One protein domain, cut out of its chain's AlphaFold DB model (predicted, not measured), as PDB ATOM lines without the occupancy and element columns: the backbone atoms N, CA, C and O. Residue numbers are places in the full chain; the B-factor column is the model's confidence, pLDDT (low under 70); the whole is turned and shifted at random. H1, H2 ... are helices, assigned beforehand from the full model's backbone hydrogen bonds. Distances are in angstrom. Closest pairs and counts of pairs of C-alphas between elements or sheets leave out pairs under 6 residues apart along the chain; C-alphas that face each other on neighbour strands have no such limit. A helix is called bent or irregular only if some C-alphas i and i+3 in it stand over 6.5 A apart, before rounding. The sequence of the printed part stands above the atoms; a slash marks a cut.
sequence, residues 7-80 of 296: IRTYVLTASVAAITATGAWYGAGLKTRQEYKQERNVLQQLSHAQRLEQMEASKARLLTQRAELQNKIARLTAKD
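AT A GLANCE: This is residues 7 to 80 of the 296 residues of an uncharacterized protein of Hortaea thailandica (UniProt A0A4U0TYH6). Two long helices make a narrow open V: H1 is the longer arm, the chain turns at residues 46 and 47, and H2 folds back from there, spreading away from H1. The arms come near each other only beside the turn, and residues 7 to 42 and 55 to 80 stand free. The printed part has 74 residues with two named helices, H1 then H2, and no named strand, and its class is all helix. It is extended, with a radius of gyration of the C-alphas of 19.7 A, and flat, spanning 61 by 35 by 8 A.

IN THESE COORDINATES: H1, residues 7 to 45, is 58.0 A long from C-alpha 7 at (6.695, 133.144, 36.482) to C-alpha 45. It is neither bent nor irregular, but only just: C-alphas 28 and 31 are 6.0 A apart. H2, residues 48 to 80, is 47.7 A long and ends with C-alpha 80 at (11.700, 109.053, 51.257).

HOW THE PARTS SIT: H1 and H2 are close but not clearly touching, the closest C-alphas being those of Leu 43 and Arg 51, 6.8 A apart. They run opposite ways at a shallow tilt of 22 degrees. Every O i to N i+4 pair is within hydrogen-bond range in H2, and 31 of 35 are in H1.

THE WHOLE: The C-alphas farthest apart are those of Ile 7 and Ser 47, 60.8 A. The link is tight, the printed part has no cut, and no printed residue has a pLDDT under 70.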
ATOM      1  N   ILE A   7       5.498 133.599  37.206       92.44
ATOM      2  CA  ILE A   7       6.695 133.144  36.482       92.44
ATOM      3  C   ILE A   7       7.859 134.137  36.618       92.44
ATOM      4  O   ILE A   7       8.999 133.723  36.821       92.44
ATOM      5  N   ARG A   8       7.597 135.447  36.520       91.88
ATOM      6  CA  ARG A   8       8.656 136.466  36.620       91.88
ATOM      7  C   ARG A   8       9.264 136.483  38.020       91.88
ATOM      8  O   ARG A   8      10.481 136.584  38.142       91.88
ATOM      9  N   THR A   9       8.438 136.313  39.051       92.19
ATOM     10  CA  THR A   9       8.901 136.232  40.441       92.19
ATOM     11  C   THR A   9       9.797 135.018  40.663       92.19
ATOM     12  O   THR A   9      10.864 135.170  41.255       92.19
ATOM     13  N   TYR A  10       9.428 133.844  40.139       94.88
ATOM     14  CA  TYR A  10      10.250 132.634  40.261       94.88
ATOM     15  C   TYR A  10      11.601 132.758  39.551       94.88
ATOM     16  O   TYR A  10      12.623 132.365  40.103       94.88
ATOM     17  N   VAL A  11      11.636 133.345  38.350       96.00
ATOM     18  CA  VAL A  11      12.898 133.544  37.617       96.00
ATOM     19  C   VAL A  11      13.824 134.511  38.360       96.00
ATOM     20  O   VAL A  11      15.019 134.246  38.457       96.00
ATOM     21  N   LEU A  12      13.283 135.600  38.916       96.75
ATOM     22  CA  LEU A  12      14.065 136.573  39.687       96.75
ATOM     23  C   LEU A  12      14.571 136.002  41.017       96.75
ATOM     24  O   LEU A  12      15.706 136.256  41.406       96.75
ATOM     25  N   THR A  13      13.763 135.207  41.717       96.38
ATOM     26  CA  THR A  13      14.218 134.558  42.959       96.38
ATOM     27  C   THR A  13      15.263 133.483  42.680       96.38
ATOM     28  O   THR A  13      16.263 133.419  43.392       96.38
ATOM     29  N   ALA A  14      15.095 132.692  41.617       96.75
ATOM     30  CA  ALA A  14      16.081 131.695  41.215       96.75
ATOM     31  C   ALA A  14      17.427 132.329  40.818       96.75
ATOM     32  O   ALA A  14      18.475 131.803  41.192       96.75
ATOM     33  N   SER A  15      17.425 133.464  40.108       97.44
ATOM     34  CA  SER A  15      18.670 134.138  39.717       97.44
ATOM     35  C   SER A  15      19.421 134.718  40.917       97.44
ATOM     36  O   SER A  15      20.632 134.523  41.023       97.44
ATOM     37  N   VAL A  16      18.720 135.361  41.857       97.44
ATOM     38  CA  VAL A  16      19.333 135.876  43.092       97.44
ATOM     39  C   VAL A  16      19.893 134.728  43.931       97.44
ATOM     40  O   VAL A  16      21.052 134.785  44.336       97.44
ATOM     41  N   ALA A  17      19.127 133.647  44.114       98.00
ATOM     42  CA  ALA A  17      19.586 132.468  44.844       98.00
ATOM     43  C   ALA A  17      20.847 131.845  44.215       98.00
ATOM     44  O   ALA A  17      21.779 131.483  44.935       98.00
ATOM     45  N   ALA A  18      20.919 131.770  42.881       97.88
ATOM     46  CA  ALA A  18      22.088 131.255  42.170       97.88
ATOM     47  C   ALA A  18      23.333 132.142  42.354       97.88
ATOM     48  O   ALA A  18      24.430 131.625  42.589       97.88
ATOM     49  N   ILE A  19      23.181 133.471  42.298       97.19
ATOM     50  CA  ILE A  19      24.282 134.417  42.539       97.19
ATOM     51  C   ILE A  19      24.786 134.288  43.979       97.19
ATOM     52  O   ILE A  19      25.994 134.201  44.194       97.19
ATOM     53  N   THR A  20      23.883 134.199  44.959       97.56
ATOM     54  CA  THR A  20      24.253 134.022  46.370       97.56
ATOM     55  C   THR A  20      24.971 132.696  46.605       97.56
ATOM     56  O   THR A  20      26.011 132.682  47.260       97.56
ATOM     57  N   ALA A  21      24.477 131.593  46.036       96.81
ATOM     58  CA  ALA A  21      25.132 130.289  46.141       96.81
ATOM     59  C   ALA A  21      26.541 130.308  45.526       96.81
ATOM     60  O   ALA A  21      27.491 129.810  46.130       96.81
ATOM     61  N   THR A  22      26.699 130.945  44.361       96.75
ATOM     62  CA  THR A  22      28.001 131.077  43.688       96.75
ATOM     63  C   THR A  22      28.957 131.966  44.487       96.75
ATOM     64  O   THR A  22      30.131 131.628  44.643       96.75
ATOM     65  N   GLY A  23      28.457 133.066  45.057       96.81
ATOM     66  CA  GLY A  23      29.227 133.953  45.929       96.81
ATOM     67  C   GLY A  23      29.695 133.259  47.208       96.81
ATOM     68  O   GLY A  23      30.862 133.374  47.574       96.81
ATOM     69  N   ALA A  24      28.827 132.470  47.848       96.50
ATOM     70  CA  ALA A  24      29.180 131.674  49.022       96.50
ATOM     71  C   ALA A  24      30.228 130.599  48.690       96.50
ATOM     72  O   ALA A  24      31.195 130.429  49.433       96.50
ATOM     73  N   TRP A  25      30.084 129.923  47.543       94.56
ATOM     74  CA  TRP A  25      31.056 128.935  47.073       94.56
ATOM     75  C   TRP A  25      32.436 129.562  46.848       94.56
ATOM     76  O   TRP A  25      33.456 129.027  47.292       94.56
ATOM     77  N   TYR A  26      32.482 130.719  46.183       95.06
ATOM     78  CA  TYR A  26      33.741 131.398  45.887       95.06
ATOM     79  C   TYR A  26      34.373 132.015  47.142       95.06
ATOM     80  O   TYR A  26      35.586 131.920  47.334       95.06
ATOM     81  N   GLY A  27      33.552 132.584  48.030       93.19
ATOM     82  CA  GLY A  27      33.988 133.143  49.309       93.19
ATOM     83  C   GLY A  27      34.600 132.088  50.232       93.19
ATOM     84  O   GLY A  27      35.675 132.308  50.787       93.19
ATOM     85  N   ALA A  28      33.982 130.906  50.328       92.56
ATOM     86  CA  ALA A  28      34.518 129.797  51.117       92.56
ATOM     87  C   ALA A  28      35.855 129.271  50.557       92.56
ATOM     88  O   ALA A  28      36.766 128.951  51.321       92.56
ATOM     89  N   GLY A  29      36.009 129.228  49.229       89.50
ATOM     90  CA  GLY A  29      37.228 128.733  48.580       89.50
ATOM     91  C   GLY A  29      38.451 129.651  48.700       89.50
ATOM     92  O   GLY A  29      39.582 129.194  48.534       89.50
ATOM     93  N   LEU A  30      38.263 130.944  48.976       90.62
ATOM     94  CA  LEU A  30      39.368 131.903  49.077       90.62
ATOM     95  C   LEU A  30      40.184 131.713  50.361       90.62
ATOM     96  O   LEU A  30      41.415 131.752  50.314       90.62
ATOM     97  N   LYS A  31      39.509 131.431  51.482       89.25
ATOM     98  CA  LYS A  31      40.159 131.194  52.777       89.25
ATOM     99  C   LYS A  31      40.916 129.864  52.800       89.25
ATOM    100  O   LYS A  31      42.092 129.835  53.157       89.25
ATOM    101  N   THR A  32      40.302 128.796  52.285       89.38
ATOM    102  CA  THR A  32      40.928 127.464  52.258       89.38
ATOM    103  C   THR A  32      42.197 127.434  51.408       89.38
ATOM    104  O   THR A  32      43.154 126.747  51.747       89.38
ATOM    105  N   ARG A  33      42.264 128.214  50.320       87.31
ATOM    106  CA  ARG A  33      43.467 128.291  49.474       87.31
ATOM    107  C   ARG A  33      44.648 128.984  50.152       87.31
ATOM    108  O   ARG A  33      45.788 128.633  49.847       87.31
ATOM    109  N   GLN A  34      44.405 129.978  51.007       91.75
ATOM    110  CA  GLN A  34      45.478 130.665  51.732       91.75
ATOM    111  C   GLN A  34      46.039 129.778  52.843       91.75
ATOM    112  O   GLN A  34      47.254 129.583  52.899       91.75
ATOM    113  N   GLU A  35      45.156 129.175  53.639       89.62
ATOM    114  CA  GLU A  35      45.524 128.224  54.696       89.62
ATOM    115  C   GLU A  35      46.284 127.030  54.102       89.62
ATOM    116  O   GLU A  35      47.384 126.717  54.547       89.62
ATOM    117  N   TYR A  36      45.811 126.475  52.980       90.69
ATOM    118  CA  TYR A  36      46.478 125.357  52.307       90.69
ATOM    119  C   TYR A  36      47.905 125.681  51.837       90.69
ATOM    120  O   TYR A  36      48.790 124.827  51.886       90.69
ATOM    121  N   LYS A  37      48.164 126.910  51.366       92.19
ATOM    122  CA  LYS A  37      49.522 127.325  50.972       92.19
ATOM    123  C   LYS A  37      50.441 127.480  52.182       92.19
ATOM    124  O   LYS A  37      51.604 127.091  52.097       92.19
ATOM    125  N   GLN A  38      49.935 128.035  53.283       92.94
ATOM    126  CA  GLN A  38      50.703 128.174  54.520       92.94
ATOM    127  C   GLN A  38      51.031 126.801  55.113       92.94
ATOM    128  O   GLN A  38      52.199 126.515  55.368       92.94
ATOM    129  N   GLU A  39      50.039 125.916  55.211       89.62
ATOM    130  CA  GLU A  39      50.224 124.539  55.674       89.62
ATOM    131  C   GLU A  39      51.213 123.772  54.795       89.62
ATOM    132  O   GLU A  39      52.107 123.113  55.314       89.62
ATOM    133  N   ARG A  40      51.138 123.901  53.463       89.75
ATOM    134  CA  ARG A  40      52.102 123.272  52.545       89.75
ATOM    135  C   ARG A  40      53.545 123.692  52.810       89.75
ATOM    136  O   ARG A  40      54.428 122.840  52.758       89.75
ATOM    137  N   ASN A  41      53.786 124.971  53.085       90.75
ATOM    138  CA  ASN A  41      55.133 125.465  53.367       90.75
ATOM    139  C   ASN A  41      55.649 124.947  54.717       90.75
ATOM    140  O   ASN A  41      56.810 124.557  54.815       90.75
ATOM    141  N   VAL A  42      54.780 124.875  55.731       89.69
ATOM    142  CA  VAL A  42      55.114 124.288  57.042       89.69
ATOM    143  C   VAL A  42      55.397 122.789  56.902       89.69
ATOM    144  O   VAL A  42      56.415 122.296  57.382       89.69
ATOM    145  N   LEU A  43      54.561 122.069  56.152       83.81
ATOM    146  CA  LEU A  43      54.750 120.652  55.854       83.81
ATOM    147  C   LEU A  43      56.084 120.391  55.162       83.81
ATOM    148  O   LEU A  43      56.762 119.438  55.529       83.81
ATOM    149  N   GLN A  44      56.499 121.234  54.212       89.00
ATOM    150  CA  GLN A  44      57.787 121.086  53.522       89.00
ATOM    151  C   GLN A  44      59.004 121.180  54.455       89.00
ATOM    152  O   GLN A  44      60.038 120.597  54.133       89.00
ATOM    153  N   GLN A  45      58.880 121.839  55.608       91.00
ATOM    154  CA  GLN A  45      59.950 121.945  56.606       91.00
ATOM    155  C   GLN A  45      59.931 120.800  57.633       91.00
ATOM    156  O   GLN A  45      60.957 120.513  58.243       91.00
ATOM    157  N   LEU A  46      58.795 120.112  57.800       88.56
ATOM    158  CA  LEU A  46      58.646 118.994  58.740       88.56
ATOM    159  C   LEU A  46      59.335 117.715  58.239       88.56
ATOM    160  O   LEU A  46      59.339 117.426  57.037       88.56
ATOM    161  N   SER A  47      59.861 116.922  59.178       90.62
ATOM    162  CA  SER A  47      60.443 115.598  58.920       90.62
ATOM    163  C   SER A  47      59.400 114.627  58.351       90.62
ATOM    164  O   SER A  47      58.213 114.698  58.676       90.62
ATOM    165  N   HIS A  48      59.836 113.684  57.512       92.25
ATOM    166  CA  HIS A  48      58.955 112.709  56.857       92.25
ATOM    167  C   HIS A  48      58.112 111.882  57.842       92.25
ATOM    168  O   HIS A  48      56.959 111.591  57.532       92.25
ATOM    169  N   ALA A  49      58.646 111.560  59.026       92.50
ATOM    170  CA  ALA A  49      57.912 110.820  60.055       92.50
ATOM    171  C   ALA A  49      56.701 111.611  60.582       92.50
ATOM    172  O   ALA A  49      55.589 111.093  60.627       92.50
ATOM    173  N   GLN A  50      56.887 112.903  60.871       90.06
ATOM    174  CA  GLN A  50      55.813 113.777  61.358       90.06
ATOM    175  C   GLN A  50      54.733 114.023  60.298       90.06
ATOM    176  O   GLN A  50      53.551 114.139  60.622       90.06
ATOM    177  N   ARG A  51      55.104 114.064  59.010       88.12
ATOM    178  CA  ARG A  51      54.119 114.165  57.918       88.12
ATOM    179  C   ARG A  51      53.199 112.949  57.861       88.12
ATOM    180  O   ARG A  51      52.029 113.097  57.519       88.12
ATOM    181  N   LEU A  52      53.726 111.761  58.158       94.75
ATOM    182  CA  LEU A  52      52.953 110.524  58.115       94.75
ATOM    183  C   LEU A  52      51.875 110.521  59.204       94.75
ATOM    184  O   LEU A  52      50.703 110.320  58.894       94.75
ATOM    185  N   GLU A  53      52.252 110.878  60.431       95.06
ATOM    186  CA  GLU A  53      51.332 110.982  61.569       95.06
ATOM    187  C   GLU A  53      50.197 111.991  61.304       95.06
ATOM    188  O   GLU A  53      49.021 111.706  61.534       95.06
ATOM    189  N   GLN A  54      50.512 113.147  60.708       91.06
ATOM    190  CA  GLN A  54      49.495 114.136  60.329       91.06
ATOM    191  C   GLN A  54      48.557 113.638  59.215       91.06
ATOM    192  O   GLN A  54      47.347 113.902  59.238       91.06
ATOM    193  N   MET A  55      49.080 112.902  58.229       92.50
ATOM    194  CA  MET A  55      48.247 112.306  57.180       92.50
ATOM    195  C   MET A  55      47.326 111.211  57.732       92.50
ATOM    196  O   MET A  55      46.177 111.107  57.304       92.50
ATOM    197  N   GLU A  56      47.776 110.434  58.713       96.69
ATOM    198  CA  GLU A  56      46.947 109.423  59.375       96.69
ATOM    199  C   GLU A  56      45.839 110.056  60.224       96.69
ATOM    200  O   GLU A  56      44.674 109.660  60.109       96.69
ATOM    201  N   ALA A  57      46.157 111.112  60.980       95.75
ATOM    202  CA  ALA A  57      45.171 111.870  61.748       95.75
ATOM    203  C   ALA A  57      44.105 112.523  60.845       95.75
ATOM    204  O   ALA A  57      42.901 112.432  61.109       95.75
ATOM    205  N   SER A  58      44.521 113.144  59.735       92.12
ATOM    206  CA  SER A  58      43.582 113.744  58.775       92.12
ATOM    207  C   SER A  58      42.715 112.693  58.072       92.12
ATOM    208  O   SER A  58      41.508 112.898  57.916       92.12
ATOM    209  N   LYS A  59      43.279 111.528  57.727       96.88
ATOM    210  CA  LYS A  59      42.524 110.391  57.185       96.88
ATOM    211  C   LYS A  59      41.463 109.901  58.169       96.88
ATOM    212  O   LYS A  59      40.320 109.704  57.756       96.88
ATOM    213  N   ALA A  60      41.802 109.747  59.451       97.69
ATOM    214  CA  ALA A  60      40.842 109.345  60.478       97.69
ATOM    215  C   ALA A  60      39.658 110.325  60.551       97.69
ATOM    216  O   ALA A  60      38.502 109.902  60.519       97.69
ATOM    217  N   ARG A  61      39.931 111.637  60.528       96.75
ATOM    218  CA  ARG A  61      38.895 112.683  60.531       96.75
ATOM    219  C   ARG A  61      37.995 112.652  59.290       96.75
ATOM    220  O   ARG A  61      36.787 112.843  59.396       96.75
ATOM    221  N   LEU A  62      38.552 112.412  58.105       96.88
ATOM    222  CA  LEU A  62      37.753 112.316  56.878       96.88
ATOM    223  C   LEU A  62      36.877 111.057  56.859       96.88
ATOM    224  O   LEU A  62      35.754 111.093  56.357       96.88
ATOM    225  N   LEU A  63      37.360 109.949  57.425       98.06
ATOM    226  CA  LEU A  63      36.576 108.721  57.548       98.06
ATOM    227  C   LEU A  63      35.393 108.891  58.509       98.06
ATOM    228  O   LEU A  63      34.298 108.431  58.184       98.06
ATOM    229  N   THR A  64      35.566 109.597  59.632       97.94
ATOM    230  CA  THR A  64      34.448 109.888  60.545       97.94
ATOM    231  C   THR A  64      33.403 110.795  59.894       97.94
ATOM    232  O   THR A  64      32.212 110.484  59.942       97.94
ATOM    233  N   GLN A  65      33.828 111.849  59.188       96.88
ATOM    234  CA  GLN A  65      32.922 112.724  58.432       96.88
ATOM    235  C   GLN A  65      32.168 111.972  57.330       96.88
ATOM    236  O   GLN A  65      30.964 112.164  57.150       96.88
ATOM    237  N   ARG A  66      32.852 111.083  56.599       97.31
ATOM    238  CA  ARG A  66      32.215 110.243  55.580       97.31
ATOM    239  C   ARG A  66      31.140 109.350  56.192       97.31
ATOM    240  O   ARG A  66      30.048 109.279  55.635       97.31
ATOM    241  N   ALA A  67      31.433 108.694  57.315       98.00
ATOM    242  CA  ALA A  67      30.467 107.846  58.007       98.00
ATOM    243  C   ALA A  67      29.241 108.654  58.469       98.00
ATOM    244  O   ALA A  67      28.104 108.225  58.282       98.00
ATOM    245  N   GLU A  68      29.446 109.864  58.993       98.06
ATOM    246  CA  GLU A  68      28.355 110.758  59.389       98.06
ATOM    247  C   GLU A  68      27.464 111.156  58.200       98.06
ATOM    248  O   GLU A  68      26.235 111.101  58.290       98.06
ATOM    249  N   LEU A  69      28.063 111.521  57.063       97.56
ATOM    250  CA  LEU A  69      27.322 111.863  55.847       97.56
ATOM    251  C   LEU A  69      26.570 110.657  55.277       97.56
ATOM    252  O   LEU A  69      25.412 110.795  54.887       97.56
ATOM    253  N   GLN A  70      27.182 109.472  55.278       97.81
ATOM    254  CA  GLN A  70      26.513 108.235  54.869       97.81
ATOM    255  C   GLN A  70      25.309 107.925  55.764       97.81
ATOM    256  O   GLN A  70      24.240 107.603  55.250       97.81
ATOM    257  N   ASN A  71      25.431 108.122  57.079       97.88
ATOM    258  CA  ASN A  71      24.314 107.970  58.011       97.88
ATOM    259  C   ASN A  71      23.191 108.983  57.742       97.88
ATOM    260  O   ASN A  71      22.013 108.634  57.821       97.88
ATOM    261  N   LYS A  72      23.523 110.233  57.394       96.88
ATOM    262  CA  LYS A  72      22.527 111.250  57.012       96.88
ATOM    263  C   LYS A  72      21.801 110.876  55.720       96.88
ATOM    264  O   LYS A  72      20.581 110.991  55.670       96.88
ATOM    265  N   ILE A  73      22.528 110.385  54.717       96.12
ATOM    266  CA  ILE A  73      21.938 109.909  53.459       96.12
ATOM    267  C   ILE A  73      21.006 108.728  53.736       96.12
ATOM    268  O   ILE A  73      19.851 108.785  53.334       96.12
ATOM    269  N   ALA A  74      21.454 107.726  54.497       96.56
ATOM    270  CA  ALA A  74      20.641 106.561  54.845       96.56
ATOM    271  C   ALA A  74      19.330 106.946  55.562       96.56
ATOM    272  O   ALA A  74      18.272 106.379  55.288       96.56
ATOM    273  N   ARG A  75      19.376 107.950  56.451       95.69
ATOM    274  CA  ARG A  75      18.184 108.491  57.125       95.69
ATOM    275  C   ARG A  75      17.215 109.169  56.158       95.69
ATOM    276  O   ARG A  75      16.008 108.995  56.298       95.69
ATOM    277  N   LEU A  76      17.725 109.938  55.196       94.75
ATOM    278  CA  LEU A  76      16.892 110.597  54.188       94.75
ATOM    279  C   LEU A  76      16.271 109.577  53.232       94.75
ATOM    280  O   LEU A  76      15.063 109.604  53.031       94.75
ATOM    281  N   THR A  77      17.049 108.607  52.748       93.25
ATOM    282  CA  THR A  77      16.539 107.558  51.855       93.25
ATOM    283  C   THR A  77      15.494 106.672  52.535       93.25
ATOM    284  O   THR A  77      14.515 106.288  51.902       93.25
ATOM    285  N   ALA A  78      15.651 106.376  53.832       93.94
ATOM    286  CA  ALA A  78      14.646 105.638  54.602       93.94
ATOM    287  C   ALA A  78      13.343 106.439  54.788       93.94
ATOM    288  O   ALA A  78      12.250 105.872  54.763       93.94
ATOM    289  N   LYS A  79      13.444 107.765  54.943       90.38
ATOM    290  CA  LYS A  79      12.278 108.650  55.029       90.38
ATOM    291  C   LYS A  79      11.551 108.742  53.686       90.38
ATOM    292  O   LYS A  79      10.337 108.570  53.644       90.38
ATOM    293  N   ASP A  80      12.285 108.927  52.594       84.88
ATOM    294  CA  ASP A  80      11.700 109.053  51.257       84.88
ATOM    295  C   ASP A  80      10.969 107.773  50.823       84.88
ATOM    296  O   ASP A  80       9.919 107.855  50.187       84.88
TER     297      ASP A  80